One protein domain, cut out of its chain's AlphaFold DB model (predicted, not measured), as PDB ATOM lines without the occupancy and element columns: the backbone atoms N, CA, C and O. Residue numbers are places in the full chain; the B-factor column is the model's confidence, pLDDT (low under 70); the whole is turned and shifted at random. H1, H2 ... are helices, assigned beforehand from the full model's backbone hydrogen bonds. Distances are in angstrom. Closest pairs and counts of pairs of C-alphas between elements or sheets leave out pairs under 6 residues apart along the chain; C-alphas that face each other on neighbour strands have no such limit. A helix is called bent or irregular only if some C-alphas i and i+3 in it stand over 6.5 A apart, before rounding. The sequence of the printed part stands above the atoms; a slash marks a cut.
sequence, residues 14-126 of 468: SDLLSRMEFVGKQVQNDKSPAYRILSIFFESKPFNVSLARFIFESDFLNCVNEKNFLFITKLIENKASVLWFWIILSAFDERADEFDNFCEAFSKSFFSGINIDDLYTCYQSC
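AT A GLANCE: This is residues 14 to 126 of the 468 residues of an uncharacterized protein of bacterium D16-59 (UniProt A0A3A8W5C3). Helix H1 caps one end of a short stack of helices whose long axis runs across them: H2, H5 and H7 lie side by side in one row, and H3, H6 and H8 in a second row beside it, running nearly the opposite way. The chain passes back and forth between the rows, with the small helix H4 in the link from H3 to H5; neighbours in the rows touch, only just touch or come close. The printed part has 113 residues with eight named helices, H1 to H8 in order, and no named strand; the class is all helix. It is compact, with a radius of gyration of the C-alphas of 14.2 A, and spans 41 by 27 by 22 A, only just elongated.

IN THESE COORDINATES: The longest helix, H1, is residues 14 to 29, 24.4 A from C-alpha 14 at (131.312, 138.188, 142.327) to C-alpha 29. It is neither bent nor irregular, but only just: C-alphas 26 and 29 are 6.2 A apart. H2 is residues 33 to 43, 15.6 A; H3 is residues 49 to 57; H4 is residues 60 to 63; H5 is residues 69 to 77. H6, residues 82 to 95, begins at C-alpha 82 (117.170, 131.149, 156.371) and measures 19.9 A, as does H7, residues 99 to 112. H8, residues 116 to 124, ends at C-alpha 124 (100.115, 129.542, 161.581).

HOW THE PARTS SIT: H1, with residues 24 to 27 alone, touches H2, opposite ways at a steep tilt of 51 degrees; the closest C-alphas, of Val 27 and Tyr 35, are 5.7 A apart. H1 and H3 are near each other. H2 touches H5 at a shallow tilt of 15 degrees, the same way, closest at the C-alphas of Pro 33 and Phe 69, 6.3 A. H5 and H7 are close but not clearly touching, at the C-alphas of Phe 71 and Ser 107, 6.3 A. H6 is the hub, touching H3, H4, H7 and H8. Through Val 82 alone it only just touches H3, with 3 pairs of C-alphas within 8 A, the closest being Leu 51 and Val 82, 5.5 A. H6 touches H4 at the C-alphas of Leu 89 and Phe 60, 5.8 A. H6 and H7 form a helical hairpin, opposite ways at a shallow tilt of 28 degrees; the C-alphas of Phe 92 and Phe 99 are 5.5 A apart. H6 only just touches H8, with 3 pairs within 8 A, the same way at a shallow tilt of 7 degrees; the C-alphas of Ile 87 and Tyr 120 are closest, 6.9 A. H1 and H8 are apart. Every O i to N i+4 pair is within hydrogen-bond range in H2, H3, H5, H6 and H8, against 10 of 12 in H1 and 8 of 10 in H7; H4 is too short for such a pair.

THE WHOLE: The C-alphas of Lys 25 and Ser 125, the two farthest apart, are 42.3 A from each other. The printed part has no cut, and the links between successive helices are tight. The mean pLDDT of the printed part is 78.5; residues 14 to 31, with H1 at a mean of 55, are under 70.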
ATOM      1  N   SER A  14     130.394 137.041 142.326       49.72
ATOM      2  CA  SER A  14     131.312 138.188 142.327       49.72
ATOM      3  C   SER A  14     130.631 139.535 142.035       49.72
ATOM      4  O   SER A  14     131.062 140.568 142.555       49.72
ATOM      5  N   ASP A  15     129.542 139.537 141.261       57.09
ATOM      6  CA  ASP A  15     128.717 140.726 141.018       57.09
ATOM      7  C   ASP A  15     127.830 141.045 142.221       57.09
ATOM      8  O   ASP A  15     127.690 142.215 142.576       57.09
ATOM      9  N   LEU A  16     127.303 140.014 142.895       56.59
ATOM     10  CA  LEU A  16     126.639 140.163 144.192       56.59
ATOM     11  C   LEU A  16     127.605 140.778 145.208       56.59
ATOM     12  O   LEU A  16     127.300 141.847 145.721       56.59
ATOM     13  N   LEU A  17     128.810 140.223 145.395       54.59
ATOM     14  CA  LEU A  17     129.828 140.801 146.290       54.59
ATOM     15  C   LEU A  17     130.186 142.257 145.938       54.59
ATOM     16  O   LEU A  17     130.312 143.095 146.824       54.59
ATOM     17  N   SER A  18     130.297 142.587 144.649       59.88
ATOM     18  CA  SER A  18     130.622 143.949 144.196       59.88
ATOM     19  C   SER A  18     129.489 144.955 144.447       59.88
ATOM     20  O   SER A  18     129.749 146.110 144.790       59.88
ATOM     21  N   ARG A  19     128.225 144.544 144.266       60.91
ATOM     22  CA  ARG A  19     127.046 145.363 144.612       60.91
ATOM     23  C   ARG A  19     126.917 145.496 146.127       60.91
ATOM     24  O   ARG A  19     126.600 146.571 146.625       60.91
ATOM     25  N   MET A  20     127.238 144.435 146.849       56.81
ATOM     26  CA  MET A  20     127.236 144.366 148.303       56.81
ATOM     27  C   MET A  20     128.308 145.262 148.947       56.81
ATOM     28  O   MET A  20     127.992 145.992 149.881       56.81
ATOM     29  N   GLU A  21     129.526 145.325 148.399       56.56
ATOM     30  CA  GLU A  21     130.554 146.297 148.816       56.56
ATOM     31  C   GLU A  21     130.144 147.748 148.527       56.56
ATOM     32  O   GLU A  21     130.483 148.663 149.279       56.56
ATOM     33  N   PHE A  22     129.412 147.985 147.433       60.75
ATOM     34  CA  PHE A  22     128.886 149.310 147.107       60.75
ATOM     35  C   PHE A  22     127.802 149.749 148.101       60.75
ATOM     36  O   PHE A  22     127.828 150.893 148.555       60.75
ATOM     37  N   VAL A  23     126.900 148.841 148.492       57.72
ATOM     38  CA  VAL A  23     125.905 149.088 149.548       57.72
ATOM     39  C   VAL A  23     126.599 149.292 150.898       57.72
ATOM     40  O   VAL A  23     126.330 150.289 151.557       57.72
ATOM     41  N   GLY A  24     127.580 148.457 151.256       51.91
ATOM     42  CA  GLY A  24     128.391 148.614 152.473       51.91
ATOM     43  C   GLY A  24     129.149 149.948 152.565       51.91
ATOM     44  O   GLY A  24     129.361 150.466 153.656       51.91
ATOM     45  N   LYS A  25     129.511 150.567 151.433       54.09
ATOM     46  CA  LYS A  25     130.116 151.915 151.404       54.09
ATOM     47  C   LYS A  25     129.099 153.053 151.532       54.09
ATOM     48  O   LYS A  25     129.459 154.123 152.007       54.09
ATOM     49  N   GLN A  26     127.846 152.837 151.131       51.53
ATOM     50  CA  GLN A  26     126.744 153.787 151.353       51.53
ATOM     51  C   GLN A  26     126.244 153.741 152.814       51.53
ATOM     52  O   GLN A  26     125.814 154.763 153.342       51.53
ATOM     53  N   VAL A  27     126.386 152.588 153.488       51.25
ATOM     54  CA  VAL A  27     126.016 152.335 154.901       51.25
ATOM     55  C   VAL A  27     126.711 153.272 155.896       51.25
ATOM     56  O   VAL A  27     126.156 153.546 156.953       51.25
ATOM     57  N   GLN A  28     127.883 153.834 155.579       50.28
ATOM     58  CA  GLN A  28     128.584 154.734 156.509       50.28
ATOM     59  C   GLN A  28     127.856 156.067 156.768       50.28
ATOM     60  O   GLN A  28     128.196 156.755 157.728       50.28
ATOM     61  N   ASN A  29     126.848 156.420 155.960       52.25
ATOM     62  CA  ASN A  29     126.154 157.708 156.055       52.25
ATOM     63  C   ASN A  29     124.692 157.618 156.529       52.25
ATOM     64  O   ASN A  29     124.107 158.663 156.814       52.25
ATOM     65  N   ASP A  30     124.103 156.422 156.644       57.78
ATOM     66  CA  ASP A  30     122.691 156.244 157.009       57.78
ATOM     67  C   ASP A  30     122.547 155.426 158.306       57.78
ATOM     68  O   ASP A  30     123.116 154.344 158.448       57.78
ATOM     69  N   LYS A  31     121.804 155.960 159.285       66.44
ATOM     70  CA  LYS A  31     121.650 155.371 160.630       66.44
ATOM     71  C   LYS A  31     120.503 154.360 160.725       66.44
ATOM     72  O   LYS A  31     120.177 153.938 161.834       66.44
ATOM     73  N   SER A  32     119.869 153.993 159.612       81.31
ATOM     74  CA  SER A  32     118.704 153.107 159.655       81.31
ATOM     75  C   SER A  32     119.038 151.710 160.237       81.31
ATOM     76  O   SER A  32     120.124 151.169 159.988       81.31
ATOM     77  N   PRO A  33     118.112 151.086 160.996       81.25
ATOM     78  CA  PRO A  33     118.260 149.719 161.510       81.25
ATOM     79  C   PRO A  33     118.584 148.686 160.425       81.25
ATOM     80  O   PRO A  33     119.423 147.809 160.633       81.25
ATOM     81  N   ALA A  34     117.974 148.824 159.244       81.62
ATOM     82  CA  ALA A  34     118.217 147.957 158.095       81.62
ATOM     83  C   ALA A  34     119.682 148.009 157.626       81.62
ATOM     84  O   ALA A  34     120.299 146.968 157.389       81.62
ATOM     85  N   TYR A  35     120.280 149.203 157.558       79.81
ATOM     86  CA  TYR A  35     121.686 149.355 157.167       79.81
ATOM     87  C   TYR A  35     122.652 148.788 158.210       79.81
ATOM     88  O   TYR A  35     123.659 148.172 157.854       79.81
ATOM     89  N   ARG A  36     122.323 148.921 159.499       83.50
ATOM     90  CA  ARG A  36     123.100 148.310 160.588       83.50
ATOM     91  C   ARG A  36     123.068 146.778 160.520       83.50
ATOM     92  O   ARG A  36     124.112 146.153 160.693       83.50
ATOM     93  N   ILE A  37     121.912 146.180 160.209       85.12
ATOM     94  CA  ILE A  37     121.783 144.727 159.999       85.12
ATOM     95  C   ILE A  37     122.653 144.256 158.834       85.12
ATOM     96  O   ILE A  37     123.347 143.247 158.961       85.12
ATOM     97  N   LEU A  38     122.670 145.000 157.726       83.12
ATOM     98  CA  LEU A  38     123.531 144.674 156.592       83.12
ATOM     99  C   LEU A  38     125.013 144.685 156.984       83.12
ATOM    100  O   LEU A  38     125.720 143.741 156.641       83.12
ATOM    101  N   SER A  39     125.478 145.689 157.739       80.44
ATOM    102  CA  SER A  39     126.874 145.735 158.215       80.44
ATOM    103  C   SER A  39     127.240 144.492 159.027       80.44
ATOM    104  O   SER A  39     128.233 143.831 158.734       80.44
ATOM    105  N   ILE A  40     126.393 144.117 159.990       83.94
ATOM    106  CA  ILE A  40     126.604 142.937 160.843       83.94
ATOM    107  C   ILE A  40     126.619 141.653 160.006       83.94
ATOM    108  O   ILE A  40     127.477 140.788 160.187       83.94
ATOM    109  N   PHE A  41     125.700 141.534 159.048       84.12
ATOM    110  CA  PHE A  41     125.659 140.400 158.133       84.12
ATOM    111  C   PHE A  41     126.948 140.278 157.305       84.12
ATOM    112  O   PHE A  41     127.485 139.176 157.170       84.12
ATOM    113  N   PHE A  42     127.485 141.391 156.801       77.81
ATOM    114  CA  PHE A  42     128.731 141.408 156.029       77.81
ATOM    115  C   PHE A  42     129.976 141.084 156.850       77.81
ATOM    116  O   PHE A  42     130.921 140.491 156.328       77.81
ATOM    117  N   GLU A  43     129.978 141.457 158.122       79.06
ATOM    118  CA  GLU A  43     131.068 141.158 159.049       79.06
ATOM    119  C   GLU A  43     131.014 139.710 159.568       79.06
ATOM    120  O   GLU A  43     132.033 139.170 160.012       79.06
ATOM    121  N   SER A  44     129.858 139.042 159.457       77.94
ATOM    122  CA  SER A  44     129.681 137.656 159.892       77.94
ATOM    123  C   SER A  44     130.525 136.667 159.064       77.94
ATOM    124  O   SER A  44     130.517 136.663 157.830       77.94
ATOM    125  N   LYS A  45     131.278 135.788 159.748       73.81
ATOM    126  CA  LYS A  45     132.073 134.714 159.121       73.81
ATOM    127  C   LYS A  45     131.703 133.328 159.687       73.81
ATOM    128  O   LYS A  45     131.643 133.162 160.908       73.81
ATOM    129  N   PRO A  46     131.519 132.292 158.841       74.00
ATOM    130  CA  PRO A  46     131.550 132.314 157.379       74.00
ATOM    131  C   PRO A  46     130.293 132.968 156.791       74.00
ATOM    132  O   PRO A  46     129.208 132.872 157.357       74.00
ATOM    133  N   PHE A  47     130.464 133.608 155.639       74.69
ATOM    134  CA  PHE A  47     129.402 134.328 154.948       74.69
ATOM    135  C   PHE A  47     128.313 133.370 154.427       74.69
ATOM    136  O   PHE A  47     128.614 132.402 153.723       74.69
ATOM    137  N   ASN A  48     127.044 133.638 154.754       78.31
ATOM    138  CA  ASN A  48     125.910 132.789 154.375       78.31
ATOM    139  C   ASN A  48     125.269 133.270 153.060       78.31
ATOM    140  O   ASN A  48     124.441 134.178 153.051       78.31
ATOM    141  N   VAL A  49     125.629 132.628 151.943       77.56
ATOM    142  CA  VAL A  49     125.149 132.988 150.594       77.56
ATOM    143  C   VAL A  49     123.626 132.859 150.455       77.56
ATOM    144  O   VAL A  49     123.001 133.680 149.789       77.56
ATOM    145  N   SER A  50     123.012 131.863 151.095       77.25
ATOM    146  CA  SER A  50     121.560 131.661 151.033       77.25
ATOM    147  C   SER A  50     120.806 132.774 151.759       77.25
ATOM    148  O   SER A  50     119.799 133.266 151.259       77.25
ATOM    149  N   LEU A  51     121.326 133.211 152.910       82.75
ATOM    150  CA  LEU A  51     120.769 134.342 153.650       82.75
ATOM    151  C   LEU A  51     120.990 135.663 152.907       82.75
ATOM    152  O   LEU A  51     120.072 136.472 152.834       82.75
ATOM    153  N   ALA A  52     122.159 135.851 152.285       79.56
ATOM    154  CA  ALA A  52     122.410 136.993 151.406       79.56
ATOM    155  C   ALA A  52     121.352 137.059 150.306       79.56
ATOM    156  O   ALA A  52     120.671 138.066 150.151       79.56
ATOM    157  N   ARG A  53     121.167 135.960 149.575       76.50
ATOM    158  CA  ARG A  53     120.182 135.897 148.500       76.50
ATOM    159  C   ARG A  53     118.781 136.264 148.994       76.50
ATOM    160  O   ARG A  53     118.143 137.110 148.385       76.50
ATOM    161  N   PHE A  54     118.355 135.709 150.129       83.00
ATOM    162  CA  PHE A  54     117.072 136.049 150.743       83.00
ATOM    163  C   PHE A  54     116.951 137.544 151.076       83.00
ATOM    164  O   PHE A  54     115.981 138.174 150.670       83.00
ATOM    165  N   ILE A  55     117.936 138.135 151.759       83.62
ATOM    166  CA  ILE A  55     117.899 139.551 152.170       83.62
ATOM    167  C   ILE A  55     117.828 140.499 150.961       83.62
ATOM    168  O   ILE A  55     117.171 141.530 151.045       83.62
ATOM    169  N   PHE A  56     118.496 140.170 149.849       76.56
ATOM    170  CA  PHE A  56     118.542 141.030 148.656       76.56
ATOM    171  C   PHE A  56     117.413 140.777 147.648       76.56
ATOM    172  O   PHE A  56     117.105 141.672 146.865       76.56
ATOM    173  N   GLU A  57     116.819 139.580 147.627       78.25
ATOM    174  CA  GLU A  57     115.700 139.240 146.733       78.25
ATOM    175  C   GLU A  57     114.320 139.461 147.380       78.25
ATOM    176  O   GLU A  57     113.314 139.408 146.674       78.25
ATOM    177  N   SER A  58     114.256 139.706 148.694       78.69
ATOM    178  CA  SER A  58     113.008 139.931 149.436       78.69
ATOM    179  C   SER A  58     112.908 141.338 150.022       78.69
ATOM    180  O   SER A  58     113.898 142.059 150.139       78.69
ATOM    181  N   ASP A  59     111.706 141.690 150.475       79.69
ATOM    182  CA  ASP A  59     111.428 142.934 151.195       79.69
ATOM    183  C   ASP A  59     111.793 142.853 152.695       79.69
ATOM    184  O   ASP A  59     111.386 143.704 153.483       79.69
ATOM    185  N   PHE A  60     112.602 141.865 153.111       85.25
ATOM    186  CA  PHE A  60     112.968 141.633 154.516       85.25
ATOM    187  C   PHE A  60     113.541 142.865 155.217       85.25
ATOM    188  O   PHE A  60     113.241 143.121 156.377       85.25
ATOM    189  N   LEU A  61     114.345 143.677 154.534       83.75
ATOM    190  CA  LEU A  61     114.920 144.873 155.157       83.75
ATOM    191  C   LEU A  61     113.858 145.896 155.592       83.75
ATOM    192  O   LEU A  61     114.118 146.660 156.519       83.75
ATOM    193  N   ASN A  62     112.662 145.869 154.996       82.62
ATOM    194  CA  ASN A  62     111.548 146.733 155.387       82.62
ATOM    195  C   ASN A  62     110.933 146.316 156.731       82.62
ATOM    196  O   ASN A  62     110.345 147.156 157.408       82.62
ATOM    197  N   CYS A  63     111.097 145.053 157.148       84.12
ATOM    198  CA  CYS A  63     110.623 144.593 158.451       84.12
ATOM    199  C   CYS A  63     111.568 144.994 159.594       84.12
ATOM    200  O   CYS A  63     111.205 144.852 160.761       84.12
ATOM    201  N   VAL A  64     112.782 145.477 159.304       85.44
ATOM    202  CA  VAL A  64     113.783 145.796 160.329       85.44
ATOM    203  C   VAL A  64     113.527 147.181 160.919       85.44
ATOM    204  O   VAL A  64     113.652 148.205 160.250       85.44
ATOM    205  N   ASN A  65     113.249 147.218 162.219       86.12
ATOM    206  CA  ASN A  65     113.031 148.431 162.995       86.12
ATOM    207  C   ASN A  65     113.874 148.402 164.286       86.12
ATOM    208  O   ASN A  65     114.524 147.408 164.601       86.12
ATOM    209  N   GLU A  66     113.895 149.490 165.059       85.94
ATOM    210  CA  GLU A  66     114.709 149.550 166.290       85.94
ATOM    211  C   GLU A  66     114.278 148.533 167.365       85.94
ATOM    212  O   GLU A  66     115.103 148.108 168.172       85.94
ATOM    213  N   LYS A  67     113.010 148.102 167.382       84.38
ATOM    214  CA  LYS A  67     112.500 147.158 168.389       84.38
ATOM    215  C   LYS A  67     112.955 145.725 168.121       84.38
ATOM    216  O   LYS A  67     113.301 145.011 169.060       84.38
ATOM    217  N   ASN A  68     112.991 145.304 166.858       86.06
ATOM    218  CA  ASN A  68     113.396 143.947 166.474       86.06
ATOM    219  C   ASN A  68     114.865 143.836 166.034       86.06
ATOM    220  O   ASN A  68     115.383 142.723 165.915       86.06
ATOM    221  N   PHE A  69     115.560 144.964 165.872       87.81
ATOM    222  CA  PHE A  69     116.963 145.029 165.466       87.81
ATOM    223  C   PHE A  69     117.861 144.076 166.266       87.81
ATOM    224  O   PHE A  69     118.641 143.315 165.690       87.81
ATOM    225  N   LEU A  70     117.743 144.088 167.599       87.62
ATOM    226  CA  LEU A  70     118.582 143.264 168.474       87.62
ATOM    227  C   LEU A  70     118.330 141.766 168.264       87.62
ATOM    228  O   LEU A  70     119.266 140.971 168.288       87.62
ATOM    229  N   PHE A  71     117.074 141.376 168.057       89.75
ATOM    230  CA  PHE A  71     116.712 139.986 167.814       89.75
ATOM    231  C   PHE A  71     117.248 139.505 166.461       89.75
ATOM    232  O   PHE A  71     117.938 138.489 166.406       89.75
ATOM    233  N   ILE A  72     117.023 140.275 165.393       90.44
ATOM    234  CA  ILE A  72     117.504 139.946 164.043       90.44
ATOM    235  C   ILE A  72     119.035 139.879 164.011       90.44
ATOM    236  O   ILE A  72     119.606 138.963 163.419       90.44
ATOM    237  N   THR A  73     119.705 140.790 164.720       89.69
ATOM    238  CA  THR A  73     121.161 140.753 164.919       89.69
ATOM    239  C   THR A  73     121.598 139.419 165.521       89.69
ATOM    240  O   THR A  73     122.454 138.738 164.957       89.69
ATOM    241  N   LYS A  74     120.955 138.986 166.612       89.44
ATOM    242  CA  LYS A  74     121.283 137.709 167.254       89.44
ATOM    243  C   LYS A  74     121.031 136.510 166.343       89.44
ATOM    244  O   LYS A  74     121.794 135.552 166.417       89.44
ATOM    245  N   LEU A  75     120.014 136.533 165.480       89.81
ATOM    246  CA  LEU A  75     119.799 135.456 164.505       89.81
ATOM    247  C   LEU A  75     120.967 135.340 163.523       89.81
ATOM    248  O   LEU A  75     121.428 134.235 163.238       89.81
ATOM    249  N   ILE A  76     121.469 136.475 163.034       88.62
ATOM    250  CA  ILE A  76     122.610 136.525 162.113       88.62
ATOM    251  C   ILE A  76     123.881 136.031 162.811       88.62
ATOM    252  O   ILE A  76     124.569 135.153 162.289       88.62
ATOM    253  N   GLU A  77     124.160 136.535 164.014       87.12
ATOM    254  CA  GLU A  77     125.335 136.152 164.808       87.12
ATOM    255  C   GLU A  77     125.338 134.657 165.163       87.12
ATOM    256  O   GLU A  77     126.376 133.998 165.082       87.12
ATOM    257  N   ASN A  78     124.168 134.099 165.494       85.94
ATOM    258  CA  ASN A  78     124.005 132.680 165.817       85.94
ATOM    259  C   ASN A  78     123.825 131.786 164.581       85.94
ATOM    260  O   ASN A  78     123.551 130.596 164.727       85.94
ATOM    261  N   LYS A  79     124.002 132.325 163.366       84.56
ATOM    262  CA  LYS A  79     123.906 131.573 162.103       84.56
ATOM    263  C   LYS A  79     122.575 130.828 161.969       84.56
ATOM    264  O   LYS A  79     122.543 129.678 161.528       84.56
ATOM    265  N   ALA A  80     121.484 131.488 162.352       85.25
ATOM    266  CA  ALA A  80     120.143 130.951 162.196       85.25
ATOM    267  C   ALA A  80     119.892 130.539 160.735       85.25
ATOM    268  O   ALA A  80     120.400 131.153 159.789       85.25
ATOM    269  N   SER A  81     119.113 129.474 160.544       85.19
ATOM    270  CA  SER A  81     118.716 129.043 159.205       85.19
ATOM    271  C   SER A  81     117.893 130.132 158.511       85.19
ATOM    272  O   SER A  81     117.194 130.907 159.160       85.19
ATOM    273  N   VAL A  82     117.934 130.170 157.175       86.00
ATOM    274  CA  VAL A  82     117.170 131.149 156.371       86.00
ATOM    275  C   VAL A  82     115.667 131.090 156.674       86.00
ATOM    276  O   VAL A  82     114.984 132.105 156.604       86.00
ATOM    277  N   LEU A  83     115.168 129.921 157.090       82.88
ATOM    278  CA  LEU A  83     113.781 129.725 157.504       82.88
ATOM    279  C   LEU A  83     113.371 130.668 158.645       82.88
ATOM    280  O   LEU A  83     112.242 131.144 158.637       82.88
ATOM    281  N   TRP A  84     114.266 130.998 159.585       87.50
ATOM    282  CA  TRP A  84     113.941 131.932 160.674       87.50
ATOM    283  C   TRP A  84     113.597 133.316 160.132       87.50
ATOM    284  O   TRP A  84     112.615 133.927 160.542       87.50
ATOM    285  N   PHE A  85     114.381 133.782 159.166       89.00
ATOM    286  CA  PHE A  85     114.178 135.069 158.512       89.00
ATOM    287  C   PHE A  85     112.915 135.070 157.647       89.00
ATOM    288  O   PHE A  85     112.224 136.082 157.573       89.00
ATOM    289  N   TRP A  86     112.582 133.925 157.049       86.06
ATOM    290  CA  TRP A  86     111.351 133.760 156.285       86.06
ATOM    291  C   TRP A  86     110.103 133.849 157.173       86.06
ATOM    292  O   TRP A  86     109.205 134.617 156.856       86.06
ATOM    293  N   ILE A  87     110.077 133.159 158.320       85.00
ATOM    294  CA  ILE A  87     108.950 133.228 159.273       85.00
ATOM    295  C   ILE A  87     108.735 134.659 159.770       85.00
ATOM    296  O   ILE A  87     107.600 135.115 159.882       85.00
ATOM    297  N   ILE A  88     109.824 135.380 160.038       88.00
ATOM    298  CA  ILE A  88     109.771 136.780 160.468       88.00
ATOM    299  C   ILE A  88     109.179 137.662 159.368       88.00
ATOM    300  O   ILE A  88     108.308 138.477 159.658       88.00
ATOM    301  N   LEU A  89     109.602 137.480 158.115       86.69
ATOM    302  CA  LEU A  89     109.026 138.213 156.988       86.69
ATOM    303  C   LEU A  89     107.534 137.903 156.818       86.69
ATOM    304  O   LEU A  89     106.736 138.823 156.698       86.69
ATOM    305  N   SER A  90     107.142 136.629 156.894       82.94
ATOM    306  CA  SER A  90     105.732 136.229 156.818       82.94
ATOM    307  C   SER A  90     104.893 136.858 157.929       82.94
ATOM    308  O   SER A  90     103.800 137.351 157.665       82.94
ATOM    309  N   ALA A  91     105.413 136.902 159.156       84.31
ATOM    310  CA  ALA A  91     104.729 137.551 160.269       84.31
ATOM    311  C   ALA A  91     104.589 139.067 160.083       84.31
ATOM    312  O   ALA A  91     103.567 139.637 160.462       84.31
ATOM    313  N   PHE A  92     105.586 139.715 159.480       85.94
ATOM    314  CA  PHE A  92     105.512 141.130 159.137       85.94
ATOM    315  C   PHE A  92     104.463 141.399 158.049       85.94
ATOM    316  O   PHE A  92     103.642 142.298 158.210       85.94
ATOM    317  N   ASP A  93     104.449 140.594 156.985       82.50
ATOM    318  CA  ASP A  93     103.533 140.765 155.851       82.50
ATOM    319  C   ASP A  93     102.069 140.491 156.231       82.50
ATOM    320  O   ASP A  93     101.159 141.183 155.773       82.50
ATOM    321  N   GLU A  94     101.821 139.480 157.069       81.25
ATOM    322  CA  GLU A  94     100.468 139.071 157.462       81.25
ATOM    323  C   GLU A  94      99.910 139.891 158.633       81.25
ATOM    324  O   GLU A  94      98.693 140.051 158.741       81.25
ATOM    325  N   ARG A  95     100.776 140.368 159.541       80.25
ATOM    326  CA  ARG A  95     100.376 140.936 160.842       80.25
ATOM    327  C   ARG A  95     101.229 142.136 161.255       80.25
ATOM    328  O   ARG A  95     101.633 142.238 162.412       80.25
ATOM    329  N   ALA A  96     101.476 143.060 160.327       77.56
ATOM    330  CA  ALA A  96     102.318 144.242 160.545       77.56
ATOM    331  C   ALA A  96     102.007 145.007 161.851       77.56
ATOM    332  O   ALA A  96     102.931 145.410 162.557       77.56
ATOM    333  N   ASP A  97     100.724 145.147 162.208       77.12
ATOM    334  CA  ASP A  97     100.275 145.898 163.393       77.12
ATOM    335  C   ASP A  97     100.636 145.221 164.732       77.12
ATOM    336  O   ASP A  97     100.805 145.898 165.748       77.12
ATOM    337  N   GLU A  98     100.794 143.894 164.747       79.81
ATOM    338  CA  GLU A  98     101.129 143.100 165.943       79.81
ATOM    339  C   GLU A  98     102.532 142.482 165.877       79.81
ATOM    340  O   GLU A  98     102.968 141.795 166.805       79.81
ATOM    341  N   PHE A  99     103.263 142.723 164.792       83.12
ATOM    342  CA  PHE A  99     104.525 142.063 164.483       83.12
ATOM    343  C   PHE A  99     105.580 142.202 165.588       83.12
ATOM    344  O   PHE A  99     106.279 141.237 165.909       83.12
ATOM    345  N   ASP A 100     105.666 143.373 166.220       80.81
ATOM    346  CA  ASP A 100     106.591 143.604 167.332       80.81
ATOM    347  C   ASP A 100     106.317 142.650 168.515       80.81
ATOM    348  O   ASP A 100     107.256 142.176 169.157       80.81
ATOM    349  N   ASN A 101     105.048 142.318 168.778       81.12
ATOM    350  CA  ASN A 101     104.658 141.401 169.854       81.12
ATOM    351  C   ASN A 101     105.011 139.945 169.495       81.12
ATOM    352  O   ASN A 101     105.464 139.180 170.348       81.12
ATOM    353  N   PHE A 102     104.877 139.571 168.219       83.19
ATOM    354  CA  PHE A 102     105.322 138.267 167.715       83.19
ATOM    355  C   PHE A 102     106.851 138.117 167.746       83.19
ATOM    356  O   PHE A 102     107.354 137.030 168.033       83.19
ATOM    357  N   CYS A 103     107.608 139.199 167.532       84.31
ATOM    358  CA  CYS A 103     109.072 139.178 167.610       84.31
ATOM    359  C   CYS A 103     109.590 138.729 168.984       84.31
ATOM    360  O   CYS A 103     110.598 138.024 169.056       84.31
ATOM    361  N   GLU A 104     108.907 139.083 170.078       84.50
ATOM    362  CA  GLU A 104     109.299 138.624 171.414       84.50
ATOM    363  C   GLU A 104     109.093 137.108 171.576       84.50
ATOM    364  O   GLU A 104     109.968 136.418 172.107       84.50
ATOM    365  N   ALA A 105     107.973 136.580 171.072       85.19
ATOM    366  CA  ALA A 105     107.692 135.147 171.074       85.19
ATOM    367  C   ALA A 105     108.726 134.382 170.232       85.19
ATOM    368  O   ALA A 105     109.340 133.441 170.733       85.19
ATOM    369  N   PHE A 106     109.016 134.844 169.009       88.75
ATOM    370  CA  PHE A 106     110.057 134.258 168.157       88.75
ATOM    371  C   PHE A 106     111.436 134.287 168.815       88.75
ATOM    372  O   PHE A 106     112.166 133.295 168.763       88.75
ATOM    373  N   SER A 107     111.783 135.392 169.478       88.00
ATOM    374  CA  SER A 107     113.031 135.504 170.227       88.00
ATOM    375  C   SER A 107     113.113 134.456 171.333       88.00
ATOM    376  O   SER A 107     114.127 133.770 171.439       88.00
ATOM    377  N   LYS A 108     112.058 134.289 172.140       85.56
ATOM    378  CA  LYS A 108     112.020 133.256 173.189       85.56
ATOM    379  C   LYS A 108     112.168 131.860 172.588       85.56
ATOM    380  O   LYS A 108     113.033 131.110 173.027       85.56
ATOM    381  N   SER A 109     111.420 131.551 171.530       86.00
ATOM    382  CA  SER A 109     111.487 130.252 170.854       86.00
ATOM    383  C   SER A 109     112.877 129.926 170.313       86.00
ATOM    384  O   SER A 109     113.331 128.789 170.449       86.00
ATOM    385  N   PHE A 110     113.564 130.921 169.741       87.62
ATOM    386  CA  PHE A 110     114.922 130.760 169.229       87.62
ATOM    387  C   PHE A 110     115.903 130.366 170.340       87.62
ATOM    388  O   PHE A 110     116.668 129.417 170.178       87.62
ATOM    389  N   PHE A 111     115.855 131.044 171.493       84.94
ATOM    390  CA  PHE A 111     116.749 130.740 172.618       84.94
ATOM    391  C   PHE A 111     116.362 129.474 173.388       84.94
ATOM    392  O   PHE A 111     117.240 128.822 173.950       84.94
ATOM    393  N   SER A 112     115.084 129.095 173.386       81.94
ATOM    394  CA  SER A 112     114.607 127.837 173.973       81.94
ATOM    395  C   SER A 112     114.928 126.602 173.119       81.94
ATOM    396  O   SER A 112     114.742 125.478 173.583       81.94
ATOM    397  N   GLY A 113     115.420 126.787 171.887       80.69
ATOM    398  CA  GLY A 113     115.792 125.692 170.989       80.69
ATOM    399  C   GLY A 113     114.595 124.953 170.386       80.69
ATOM    400  O   GLY A 113     114.718 123.780 170.039       80.69
ATOM    401  N   ILE A 114     113.443 125.618 170.279       82.50
ATOM    402  CA  ILE A 114     112.249 125.050 169.644       82.50
ATOM    403  C   ILE A 114     112.546 124.812 168.160       82.50
ATOM    404  O   ILE A 114     113.142 125.664 167.494       82.50
ATOM    405  N   ASN A 115     112.140 123.649 167.641       81.06
ATOM    406  CA  ASN A 115     112.294 123.343 166.225       81.06
ATOM    407  C   ASN A 115     111.516 124.369 165.388       81.06
ATOM    408  O   ASN A 115     110.379 124.723 165.698       81.06
ATOM    409  N   ILE A 116     112.139 124.846 164.314       80.00
ATOM    410  CA  ILE A 116     111.540 125.831 163.426       80.00
ATOM    411  C   ILE A 116     110.235 125.352 162.776       80.00
ATOM    412  O   ILE A 116     109.332 126.163 162.585       80.00
ATOM    413  N   ASP A 117     110.103 124.054 162.495       77.25
ATOM    414  CA  ASP A 117     108.880 123.482 161.918       77.25
ATOM    415  C   ASP A 117     107.719 123.510 162.929       77.25
ATOM    416  O   ASP A 117     106.582 123.855 162.585       77.25
ATOM    417  N   ASP A 118     108.019 123.238 164.203       80.12
ATOM    418  CA  ASP A 118     107.052 123.316 165.303       80.12
ATOM    419  C   ASP A 118     106.654 124.770 165.575       80.12
ATOM    420  O   ASP A 118     105.475 125.079 165.756       80.12
ATOM    421  N   LEU A 119     107.629 125.685 165.539       83.12
ATOM    422  CA  LEU A 119     107.387 127.118 165.674       83.12
ATOM    423  C   LEU A 119     106.493 127.646 164.551       83.12
ATOM    424  O   LEU A 119     105.557 128.395 164.820       83.12
ATOM    425  N   TYR A 120     106.764 127.255 163.305       80.19
ATOM    426  CA  TYR A 120     105.976 127.688 162.156       80.19
ATOM    427  C   TYR A 120     104.536 127.171 162.230       80.19
ATOM    428  O   TYR A 120     103.589 127.932 162.028       80.19
ATOM    429  N   THR A 121     104.362 125.900 162.602       79.62
ATOM    430  CA  THR A 121     103.039 125.293 162.824       79.62
ATOM    431  C   THR A 121     102.287 126.003 163.951       79.62
ATOM    432  O   THR A 121     101.088 126.273 163.845       79.62
ATOM    433  N   CYS A 122     102.993 126.357 165.026       80.88
ATOM    434  CA  CYS A 122     102.431 127.129 166.124       80.88
ATOM    435  C   CYS A 122     102.003 128.529 165.661       80.88
ATOM    436  O   CYS A 122     100.873 128.922 165.923       80.88
ATOM    437  N   TYR A 123     102.854 129.251 164.931       82.12
ATOM    438  CA  TYR A 123     102.548 130.584 164.402       82.12
ATOM    439  C   TYR A 123     101.304 130.576 163.493       82.12
ATOM    440  O   TYR A 123     100.375 131.347 163.720       82.12
ATOM    441  N   GLN A 124     101.233 129.647 162.532       80.00
ATOM    442  CA  GLN A 124     100.115 129.542 161.581       80.00
ATOM    443  C   GLN A 124      98.775 129.196 162.246       80.00
ATOM    444  O   GLN A 124      97.711 129.578 161.768       80.00
ATOM    445  N   SER A 125      98.809 128.470 163.365       77.31
ATOM    446  CA  SER A 125      97.602 127.999 164.052       77.31
ATOM    447  C   SER A 125      97.116 128.916 165.179       77.31
ATOM    448  O   SER A 125      96.131 128.570 165.839       77.31
ATOM    449  N   CYS A 126      97.796 130.038 165.431       77.38
ATOM    450  CA  CYS A 126      97.441 130.996 166.481       77.38
ATOM    451  C   CYS A 126      96.931 132.301 165.870       77.38
ATOM    452  O   CYS A 126      97.544 132.861 164.961       77.38
TER     453      CYS A 126